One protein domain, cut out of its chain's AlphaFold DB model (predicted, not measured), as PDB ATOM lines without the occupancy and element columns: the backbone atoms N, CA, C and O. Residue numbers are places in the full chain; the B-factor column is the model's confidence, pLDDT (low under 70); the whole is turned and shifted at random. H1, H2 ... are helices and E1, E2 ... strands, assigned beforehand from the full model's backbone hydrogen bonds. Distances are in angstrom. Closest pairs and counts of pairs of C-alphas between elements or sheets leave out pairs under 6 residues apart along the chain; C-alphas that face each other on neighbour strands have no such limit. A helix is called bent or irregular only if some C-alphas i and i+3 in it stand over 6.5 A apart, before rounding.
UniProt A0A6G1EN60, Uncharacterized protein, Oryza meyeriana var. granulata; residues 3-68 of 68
ATOM      1  N   GLU A   3     -20.486  27.094  97.468       63.19
ATOM      2  CA  GLU A   3     -20.145  28.517  97.632       63.19
ATOM      3  C   GLU A   3     -18.681  28.880  97.334       63.19
ATOM      4  O   GLU A   3     -18.360  30.039  97.068       63.19
ATOM      5  N   HIS A   4     -17.768  27.910  97.402       63.41
ATOM      6  CA  HIS A   4     -16.356  28.132  97.096       63.41
ATOM      7  C   HIS A   4     -16.088  28.143  95.590       63.41
ATOM      8  O   HIS A   4     -15.217  28.885  95.139       63.41
ATOM      9  N   VAL A   5     -16.863  27.380  94.817       71.31
ATOM     10  CA  VAL A   5     -16.738  27.298  93.355       71.31
ATOM     11  C   VAL A   5     -17.212  28.601  92.715       71.31
ATOM     12  O   VAL A   5     -16.509  29.158  91.874       71.31
ATOM     13  N   ASP A   6     -18.323  29.160  93.203       71.88
ATOM     14  CA  ASP A   6     -18.858  30.439  92.722       71.88
ATOM     15  C   ASP A   6     -17.888  31.603  92.971       71.88
ATOM     16  O   ASP A   6     -17.658  32.437  92.095       71.88
ATOM     17  N   LYS A   7     -17.243  31.642  94.146       71.94
ATOM     18  CA  LYS A   7     -16.237  32.669  94.475       71.94
ATOM     19  C   LYS A   7     -15.008  32.589  93.569       71.94
ATOM     20  O   LYS A   7     -14.501  33.623  93.133       71.94
ATOM     21  N   LEU A   8     -14.538  31.375  93.278       71.00
ATOM     22  CA  LEU A   8     -13.431  31.141  92.349       71.00
ATOM     23  C   LEU A   8     -13.801  31.593  90.932       71.00
ATOM     24  O   LEU A   8     -13.032  32.333  90.321       71.00
ATOM     25  N   GLN A   9     -14.997  31.255  90.451       74.06
ATOM     26  CA  GLN A   9     -15.467  31.673  89.129       74.06
ATOM     27  C   GLN A   9     -15.565  33.201  89.002       74.06
ATOM     28  O   GLN A   9     -15.083  33.770  88.025       74.06
ATOM     29  N   VAL A  10     -16.111  33.885  90.013       75.75
ATOM     30  CA  VAL A  10     -16.174  35.358  90.044       75.75
ATOM     31  C   VAL A  10     -14.772  35.972  90.010       75.75
ATOM     32  O   VAL A  10     -14.546  36.949  89.297       75.75
ATOM     33  N   SER A  11     -13.811  35.389  90.734       78.44
ATOM     34  CA  SER A  11     -12.429  35.882  90.743       78.44
ATOM     35  C   SER A  11     -11.727  35.724  89.390       78.44
ATOM     36  O   SER A  11     -11.000  36.624  88.975       78.44
ATOM     37  N   ILE A  12     -11.985  34.622  88.677       83.06
ATOM     38  CA  ILE A  12     -11.436  34.364  87.342       83.06
ATOM     39  C   ILE A  12     -12.004  35.371  86.340       83.06
ATOM     40  O   ILE A  12     -11.232  36.030  85.644       83.06
ATOM     41  N   ASN A  13     -13.324  35.565  86.342       83.19
ATOM     42  CA  ASN A  13     -13.991  36.514  85.449       83.19
ATOM     43  C   ASN A  13     -13.456  37.946  85.645       83.19
ATOM     44  O   ASN A  13     -13.194  38.654  84.675       83.19
ATOM     45  N   LEU A  14     -13.226  38.360  86.898       83.88
ATOM     46  CA  LEU A  14     -12.668  39.680  87.209       83.88
ATOM     47  C   LEU A  14     -11.245  39.852  86.645       83.88
ATOM     48  O   LEU A  14     -10.880  40.920  86.154       83.88
ATOM     49  N   VAL A  15     -10.421  38.802  86.712       86.56
ATOM     50  CA  VAL A  15      -9.055  38.818  86.166       86.56
ATOM     51  C   VAL A  15      -9.076  38.904  84.640       86.56
ATOM     52  O   VAL A  15      -8.266  39.635  84.065       86.56
ATOM     53  N   GLU A  16      -9.986  38.188  83.983       87.06
ATOM     54  CA  GLU A  16     -10.161  38.256  82.530       87.06
ATOM     55  C   GLU A  16     -10.606  39.649  82.078       87.06
ATOM     56  O   GLU A  16      -9.976  40.222  81.190       87.06
ATOM     57  N   GLU A  17     -11.576  40.258  82.760       83.44
ATOM     58  CA  GLU A  17     -12.035  41.617  82.453       83.44
ATOM     59  C   GLU A  17     -10.893  42.647  82.560       83.44
ATOM     60  O   GLU A  17     -10.703  43.495  81.680       83.44
ATOM     61  N   VAL A  18     -10.065  42.548  83.607       86.75
ATOM     62  CA  VAL A  18      -8.885  43.410  83.774       86.75
ATOM     63  C   VAL A  18      -7.877  43.198  82.643       86.75
ATOM     64  O   VAL A  18      -7.322  44.175  82.130       86.75
ATOM     65  N   ARG A  19      -7.643  41.946  82.226       84.19
ATOM     66  CA  ARG A  19      -6.738  41.619  81.112       84.19
ATOM     67  C   ARG A  19      -7.244  42.178  79.792       84.19
ATOM     68  O   ARG A  19      -6.466  42.805  79.073       84.19
ATOM     69  N   GLU A  20      -8.524  42.008  79.487       89.31
ATOM     70  CA  GLU A  20      -9.130  42.551  78.272       89.31
ATOM     71  C   GLU A  20      -9.057  44.076  78.239       89.31
ATOM     72  O   GLU A  20      -8.687  44.670  77.223       89.31
ATOM     73  N   ASN A  21      -9.350  44.729  79.365       87.06
ATOM     74  CA  ASN A  21      -9.274  46.179  79.453       87.06
ATOM     75  C   ASN A  21      -7.826  46.679  79.297       87.06
ATOM     76  O   ASN A  21      -7.572  47.666  78.603       87.06
ATOM     77  N   ALA A  22      -6.854  45.976  79.886       84.19
ATOM     78  CA  ALA A  22      -5.435  46.268  79.698       84.19
ATOM     79  C   ALA A  22      -5.004  46.098  78.230       84.19
ATOM     80  O   ALA A  22      -4.333  46.981  77.691       84.19
ATOM     81  N   ALA A  23      -5.435  45.023  77.565       86.44
ATOM     82  CA  ALA A  23      -5.150  44.771  76.153       86.44
ATOM     83  C   ALA A  23      -5.754  45.856  75.245       86.44
ATOM     84  O   ALA A  23      -5.066  46.395  74.377       86.44
ATOM     85  N   ARG A  24      -7.009  46.250  75.495       84.31
ATOM     86  CA  ARG A  24      -7.684  47.333  74.766       84.31
ATOM     87  C   ARG A  24      -6.953  48.665  74.937       84.31
ATOM     88  O   ARG A  24      -6.702  49.362  73.958       84.31
ATOM     89  N   ASN A  25      -6.547  48.998  76.162       85.38
ATOM     90  CA  ASN A  25      -5.772  50.208  76.440       85.38
ATOM     91  C   ASN A  25      -4.395  50.190  75.760       85.38
ATOM     92  O   ASN A  25      -3.949  51.224  75.257       85.38
ATOM     93  N   ALA A  26      -3.735  49.031  75.706       82.19
ATOM     94  CA  ALA A  26      -2.464  48.868  75.008       82.19
ATOM     95  C   ALA A  26      -2.614  49.074  73.492       82.19
ATOM     96  O   ALA A  26      -1.820  49.807  72.901       82.19
ATOM     97  N   ALA A  27      -3.657  48.506  72.878       83.69
ATOM     98  CA  ALA A  27      -3.958  48.698  71.459       83.69
ATOM     99  C   ALA A  27      -4.234  50.173  71.127       83.69
ATOM    100  O   ALA A  27      -3.660  50.718  70.185       83.69
ATOM    101  N   THR A  28      -5.040  50.847  71.953       83.25
ATOM    102  CA  THR A  28      -5.305  52.286  71.825       83.25
ATOM    103  C   THR A  28      -4.011  53.095  71.902       83.25
ATOM    104  O   THR A  28      -3.762  53.948  71.051       83.25
ATOM    105  N   LYS A  29      -3.143  52.804  72.880       83.25
ATOM    106  CA  LYS A  29      -1.842  53.472  73.019       83.25
ATOM    107  C   LYS A  29      -0.965  53.268  71.780       83.25
ATOM    108  O   LYS A  29      -0.425  54.243  71.271       83.25
ATOM    109  N   ALA A  30      -0.851  52.036  71.284       83.25
ATOM    110  CA  ALA A  30      -0.057  51.727  70.096       83.25
ATOM    111  C   ALA A  30      -0.562  52.477  68.852       83.25
ATOM    112  O   ALA A  30       0.239  53.008  68.083       83.25
ATOM    113  N   TRP A  31      -1.883  52.579  68.681       84.69
ATOM    114  CA  TRP A  31      -2.475  53.359  67.596       84.69
ATOM    115  C   TRP A  31      -2.097  54.841  67.682       84.69
ATOM    116  O   TRP A  31      -1.619  55.399  66.696       84.69
ATOM    117  N   TYR A  32      -2.233  55.471  68.853       81.38
ATOM    118  CA  TYR A  32      -1.811  56.865  69.037       81.38
ATOM    119  C   TYR A  32      -0.309  57.052  68.805       81.38
ATOM    120  O   TYR A  32       0.081  57.993  68.116       81.38
ATOM    121  N   ASP A  33       0.523  56.144  69.315       82.81
ATOM    122  CA  ASP A  33       1.975  56.212  69.137       82.81
ATOM    123  C   ASP A  33       2.366  56.103  67.652       82.81
ATOM    124  O   ASP A  33       3.250  56.823  67.201       82.81
ATOM    125  N   SER A  34       1.659  55.291  66.854       82.44
ATOM    126  CA  SER A  34       1.891  55.187  65.399       82.44
ATOM    127  C   SER A  34       1.573  56.467  64.617       82.44
ATOM    128  O   SER A  34       2.014  56.627  63.481       82.44
ATOM    129  N   LYS A  35       0.792  57.381  65.207       83.12
ATOM    130  CA  LYS A  35       0.465  58.687  64.620       83.12
ATOM    131  C   LYS A  35       1.483  59.762  64.993       83.12
ATOM    132  O   LYS A  35       1.425  60.856  64.432       83.12
ATOM    133  N   LEU A  36       2.393  59.484  65.927       80.44
ATOM    134  CA  LEU A  36       3.440  60.423  66.307       80.44
ATOM    135  C   LEU A  36       4.505  60.460  65.210       80.44
ATOM    136  O   LEU A  36       5.248  59.503  65.011       80.44
ATOM    137  N   ALA A  37       4.597  61.590  64.511       78.00
ATOM    138  CA  ALA A  37       5.742  61.860  63.656       78.00
ATOM    139  C   ALA A  37       6.963  62.153  64.547       78.00
ATOM    140  O   ALA A  37       6.867  63.021  65.425       78.00
ATOM    141  N   PRO A  38       8.105  61.465  64.357       78.81
ATOM    142  CA  PRO A  38       9.330  61.832  65.046       78.81
ATOM    143  C   PRO A  38       9.694  63.266  64.655       78.81
ATOM    144  O   PRO A  38       9.802  63.598  63.475       78.81
ATOM    145  N   ARG A  39       9.840  64.128  65.659       80.06
ATOM    146  CA  ARG A  39      10.223  65.528  65.489       80.06
ATOM    147  C   ARG A  39      11.560  65.753  66.179       80.06
ATOM    148  O   ARG A  39      11.756  65.305  67.306       80.06
ATOM    149  N   HIS A  40      12.456  66.452  65.497       87.62
ATOM    150  CA  HIS A  40      13.669  66.978  66.107       87.62
ATOM    151  C   HIS A  40      13.360  68.339  66.726       87.62
ATOM    152  O   HIS A  40      12.643  69.142  66.125       87.62
ATOM    153  N   PHE A  41      13.865  68.562  67.935       90.81
ATOM    154  CA  PHE A  41      13.797  69.863  68.584       90.81
ATOM    155  C   PHE A  41      14.846  70.792  67.977       90.81
ATOM    156  O   PHE A  41      15.972  70.363  67.720       90.81
ATOM    157  N   ILE A  42      14.461  72.041  67.746       93.56
ATOM    158  CA  ILE A  42      15.333  73.106  67.251       93.56
ATOM    159  C   ILE A  42      15.590  74.070  68.422       93.56
ATOM    160  O   ILE A  42      14.703  74.209  69.269       93.56
ATOM    161  N   PRO A  43      16.767  74.720  68.517       96.00
ATOM    162  CA  PRO A  43      16.963  75.811  69.468       96.00
ATOM    163  C   PRO A  43      15.817  76.828  69.403       96.00
ATOM    164  O   PRO A  43      15.245  77.062  68.337       96.00
ATOM    165  N   ASP A  44      15.464  77.379  70.558       94.75
ATOM    166  CA  ASP A  44      14.335  78.286  70.788       94.75
ATOM    167  C   ASP A  44      12.924  77.662  70.689       94.75
ATOM    168  O   ASP A  44      11.929  78.345  70.957       94.75
ATOM    169  N   ASP A  45      12.788  76.359  70.393       94.25
ATOM    170  CA  ASP A  45      11.486  75.680  70.450       94.25
ATOM    171  C   ASP A  45      10.910  75.704  71.880       94.25
ATOM    172  O   ASP A  45      11.575  75.354  72.860       94.25
ATOM    173  N   MET A  46       9.620  76.032  71.991       95.06
ATOM    174  CA  MET A  46       8.859  75.940  73.239       95.06
ATOM    175  C   MET A  46       8.277  74.536  73.407       95.06
ATOM    176  O   MET A  46       7.422  74.099  72.635       95.06
ATOM    177  N   VAL A  47       8.713  73.833  74.450       93.19
ATOM    178  CA  VAL A  47       8.365  72.431  74.697       93.19
ATOM    179  C   VAL A  47       7.802  72.208  76.097       93.19
ATOM    180  O   VAL A  47       8.027  72.978  77.034       93.19
ATOM    181  N   LEU A  48       7.064  71.109  76.245       94.38
ATOM    182  CA  LEU A  48       6.632  70.588  77.538       94.38
ATOM    183  C   LEU A  48       7.429  69.331  77.871       94.38
ATOM    184  O   LEU A  48       7.623  68.459  77.023       94.38
ATOM    185  N   ARG A  49       7.839  69.202  79.131       91.50
ATOM    186  CA  ARG A  49       8.528  68.011  79.630       91.50
ATOM    187  C   ARG A  49       7.541  67.094  80.335       91.50
ATOM    188  O   ARG A  49       6.704  67.551  81.108       91.50
ATOM    189  N   ARG A  50       7.632  65.789  80.097       91.00
ATOM    190  CA  ARG A  50       6.794  64.811  80.798       91.00
ATOM    191  C   ARG A  50       7.229  64.701  82.262       91.00
ATOM    192  O   ARG A  50       8.406  64.477  82.529       91.00
ATOM    193  N   ALA A  51       6.280  64.811  83.190       91.50
ATOM    194  CA  ALA A  51       6.534  64.599  84.612       91.50
ATOM    195  C   ALA A  51       6.909  63.129  84.875       91.50
ATOM    196  O   ALA A  51       6.312  62.212  84.297       91.50
ATOM    197  N   LEU A  52       7.881  62.894  85.761       88.12
ATOM    198  CA  LEU A  52       8.258  61.548  86.194       88.12
ATOM    199  C   LEU A  52       7.231  61.048  87.220       88.12
ATOM    200  O   LEU A  52       7.073  61.636  88.284       88.12
ATOM    201  N   ASN A  53       6.528  59.960  86.898       86.19
ATOM    202  CA  ASN A  53       5.541  59.303  87.771       86.19
ATOM    203  C   ASN A  53       4.410  60.214  88.309       86.19
ATOM    204  O   ASN A  53       4.219  60.307  89.525       86.19
ATOM    205  N   PRO A  54       3.604  60.855  87.438       87.31
ATOM    206  CA  PRO A  54       2.480  61.671  87.888       87.31
ATOM    207  C   PRO A  54       1.420  60.799  88.576       87.31
ATOM    208  O   PRO A  54       1.007  59.766  88.039       87.31
ATOM    209  N   ARG A  55       0.933  61.225  89.749       89.69
ATOM    210  CA  ARG A  55      -0.192  60.553  90.417       89.69
ATOM    211  C   ARG A  55      -1.513  60.852  89.701       89.69
ATOM    212  O   ARG A  55      -1.611  61.741  88.852       89.69
ATOM    213  N   LYS A  56      -2.565  60.103  90.052       88.75
ATOM    214  CA  LYS A  56      -3.920  60.331  89.529       88.75
ATOM    215  C   LYS A  56      -4.332  61.789  89.783       88.75
ATOM    216  O   LYS A  56      -4.099  62.307  90.869       88.75
ATOM    217  N   LEU A  57      -4.935  62.420  88.774       89.88
ATOM    218  CA  LEU A  57      -5.367  63.829  88.780       89.88
ATOM    219  C   LEU A  57      -4.239  64.874  88.887       89.88
ATOM    220  O   LEU A  57      -4.527  66.057  89.038       89.88
ATOM    221  N   GLN A  58      -2.969  64.483  88.755       91.81
ATOM    222  CA  GLN A  58      -1.864  65.437  88.637       91.81
ATOM    223  C   GLN A  58      -1.556  65.773  87.175       91.81
ATOM    224  O   GLN A  58      -1.793  64.975  86.260       91.81
ATOM    225  N   LYS A  59      -0.994  66.969  86.955       90.75
ATOM    226  CA  LYS A  59      -0.483  67.384  85.644       90.75
ATOM    227  C   LYS A  59       0.614  66.411  85.201       90.75
ATOM    228  O   LYS A  59       1.532  66.114  85.954       90.75
ATOM    229  N   LYS A  60       0.505  65.909  83.968       92.75
ATOM    230  CA  LYS A  60       1.469  64.959  83.376       92.75
ATOM    231  C   LYS A  60       2.617  65.648  82.631       92.75
ATOM    232  O   LYS A  60       3.561  64.974  82.227       92.75
ATOM    233  N   TRP A  61       2.504  66.957  82.432       94.12
ATOM    234  CA  TRP A  61       3.412  67.774  81.640       94.12
ATOM    235  C   TRP A  61       3.774  69.044  82.416       94.12
ATOM    236  O   TRP A  61       2.908  69.658  83.042       94.12
ATOM    237  N   GLU A  62       5.051  69.401  82.367       94.12
ATOM    238  CA  GLU A  62       5.683  70.552  83.008       94.12
ATOM    239  C   GLU A  62       6.177  71.530  81.937       94.12
ATOM    240  O   GLU A  62       6.529  71.107  80.832       94.12
ATOM    241  N   GLY A  63       6.246  72.819  82.271       91.12
ATOM    242  CA  GLY A  63       6.748  73.867  81.380       91.12
ATOM    243  C   GLY A  63       5.831  75.094  81.316       91.12
ATOM    244  O   GLY A  63       4.952  75.239  82.175       91.12
ATOM    245  N   PRO A  64       6.016  75.965  80.306       93.81
ATOM    246  CA  PRO A  64       6.857  75.764  79.117       93.81
ATOM    247  C   PRO A  64       8.367  75.851  79.395       93.81
ATOM    248  O   PRO A  64       8.796  76.537  80.319       93.81
ATOM    249  N   PHE A  65       9.156  75.151  78.582       94.81
ATOM    250  CA  PHE A  65      10.617  75.230  78.544       94.81
ATOM    251  C   PHE A  65      11.075  75.627  77.143       94.81
ATOM    252  O   PHE A  65      10.398  75.303  76.171       94.81
ATOM    253  N   VAL A  66      12.230  76.279  77.053       96.38
ATOM    254  CA  VAL A  66      12.877  76.626  75.783       96.38
ATOM    255  C   VAL A  66      14.054  75.681  75.562       96.38
ATOM    256  O   VAL A  66      14.807  75.401  76.498       96.38
ATOM    257  N   VAL A  67      14.183  75.154  74.348       93.19
ATOM    258  CA  VAL A  67      15.338  74.351  73.927       93.19
ATOM    259  C   VAL A  67      16.530  75.290  73.710       93.19
ATOM    260  O   VAL A  67      16.403  76.254  72.963       93.19
ATOM    261  N   ILE A  68      17.653  75.027  74.386       90.31
ATOM    262  CA  ILE A  68      18.903  75.806  74.280       90.31
ATOM    263  C   ILE A  68      19.788  75.207  73.190       90.31
ATOM    264  O   ILE A  68      19.900  73.958  73.173       90.31
TER     265      ILE A  68
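AT A GLANCE: This is residues 3 to 68 of the 68 residues of an uncharacterized protein of Oryza meyeriana var. granulata (UniProt A0A6G1EN60). One long, straight helix, H1, sticks out as a free arm from a small two-stranded hairpin made of E1 and E2. After H1 the link of residues 35 to 45 leads on past the helix end and turns, and E1 runs back roughly against the direction of H1 before E2 returns beside it; the tip of the loop between the strands, residues 53 to 58, also stands free. The printed part has 66 residues, with one named helix followed by two named strands, in the order H1, E1, E2; the sheet, order E1 - E2, is antiparallel, and the class is mixed, helices and strands. The whole is extended, with a radius of gyration of the C-alphas of 20.2 A and spans of 66 by 25 by 12 A, and H1 makes much of the length.

IN THESE COORDINATES: H1 comprises residues 3 to 34 and measures 47.3 A from first to last C-alpha. It begins at C-alpha 3, at (-20.145, 28.517, 97.632), and ends at C-alpha 34, at (1.891, 55.187, 65.399). E1 comprises residues 46 to 50, 13.6 A from first to last C-alpha. E2 comprises residues 61 to 66, 14.2 A from first to last C-alpha, and ends at C-alpha 66, at (12.877, 76.626, 75.783).

HOW THE PARTS SIT: H1 is not bent, and 27 of its 28 O i to N i+4 pairs are within hydrogen-bond range. Residues 3 to 40, of which 3 to 34 belong to H1, stand free. H1 and E2 are apart. E1 and E2 are a hairpin of antiparallel neighbour strands, with 148 degrees between their N-to-C directions. C-alphas that face each other are those of Met 46 and Val 66, 4.8 A apart, and those of Arg 50 and Trp 61, 4.6 A apart. N 47 and O 65 are within hydrogen-bond range at 2.8 A, and so are N 62 and O 49, also at 2.8 A.

THE WHOLE: The two C-alphas farthest apart are those of Glu 3 and Pro 43, at 66.4 A, while the first and last printed C-alphas, of Glu 3 and Ile 68, are 65.6 A apart. The printed part has no cut, and Ile 68 is the chain's last residue. The link from H1 to E1, with 11 residues, is long; the link from E1 to E2, with 10 residues, is short. The mean pLDDT of the printed part is 85.6, and residues 3 to 4 are under 70. The mean pLDDT is 81 in H1, 93 in E1 and 94 in E2.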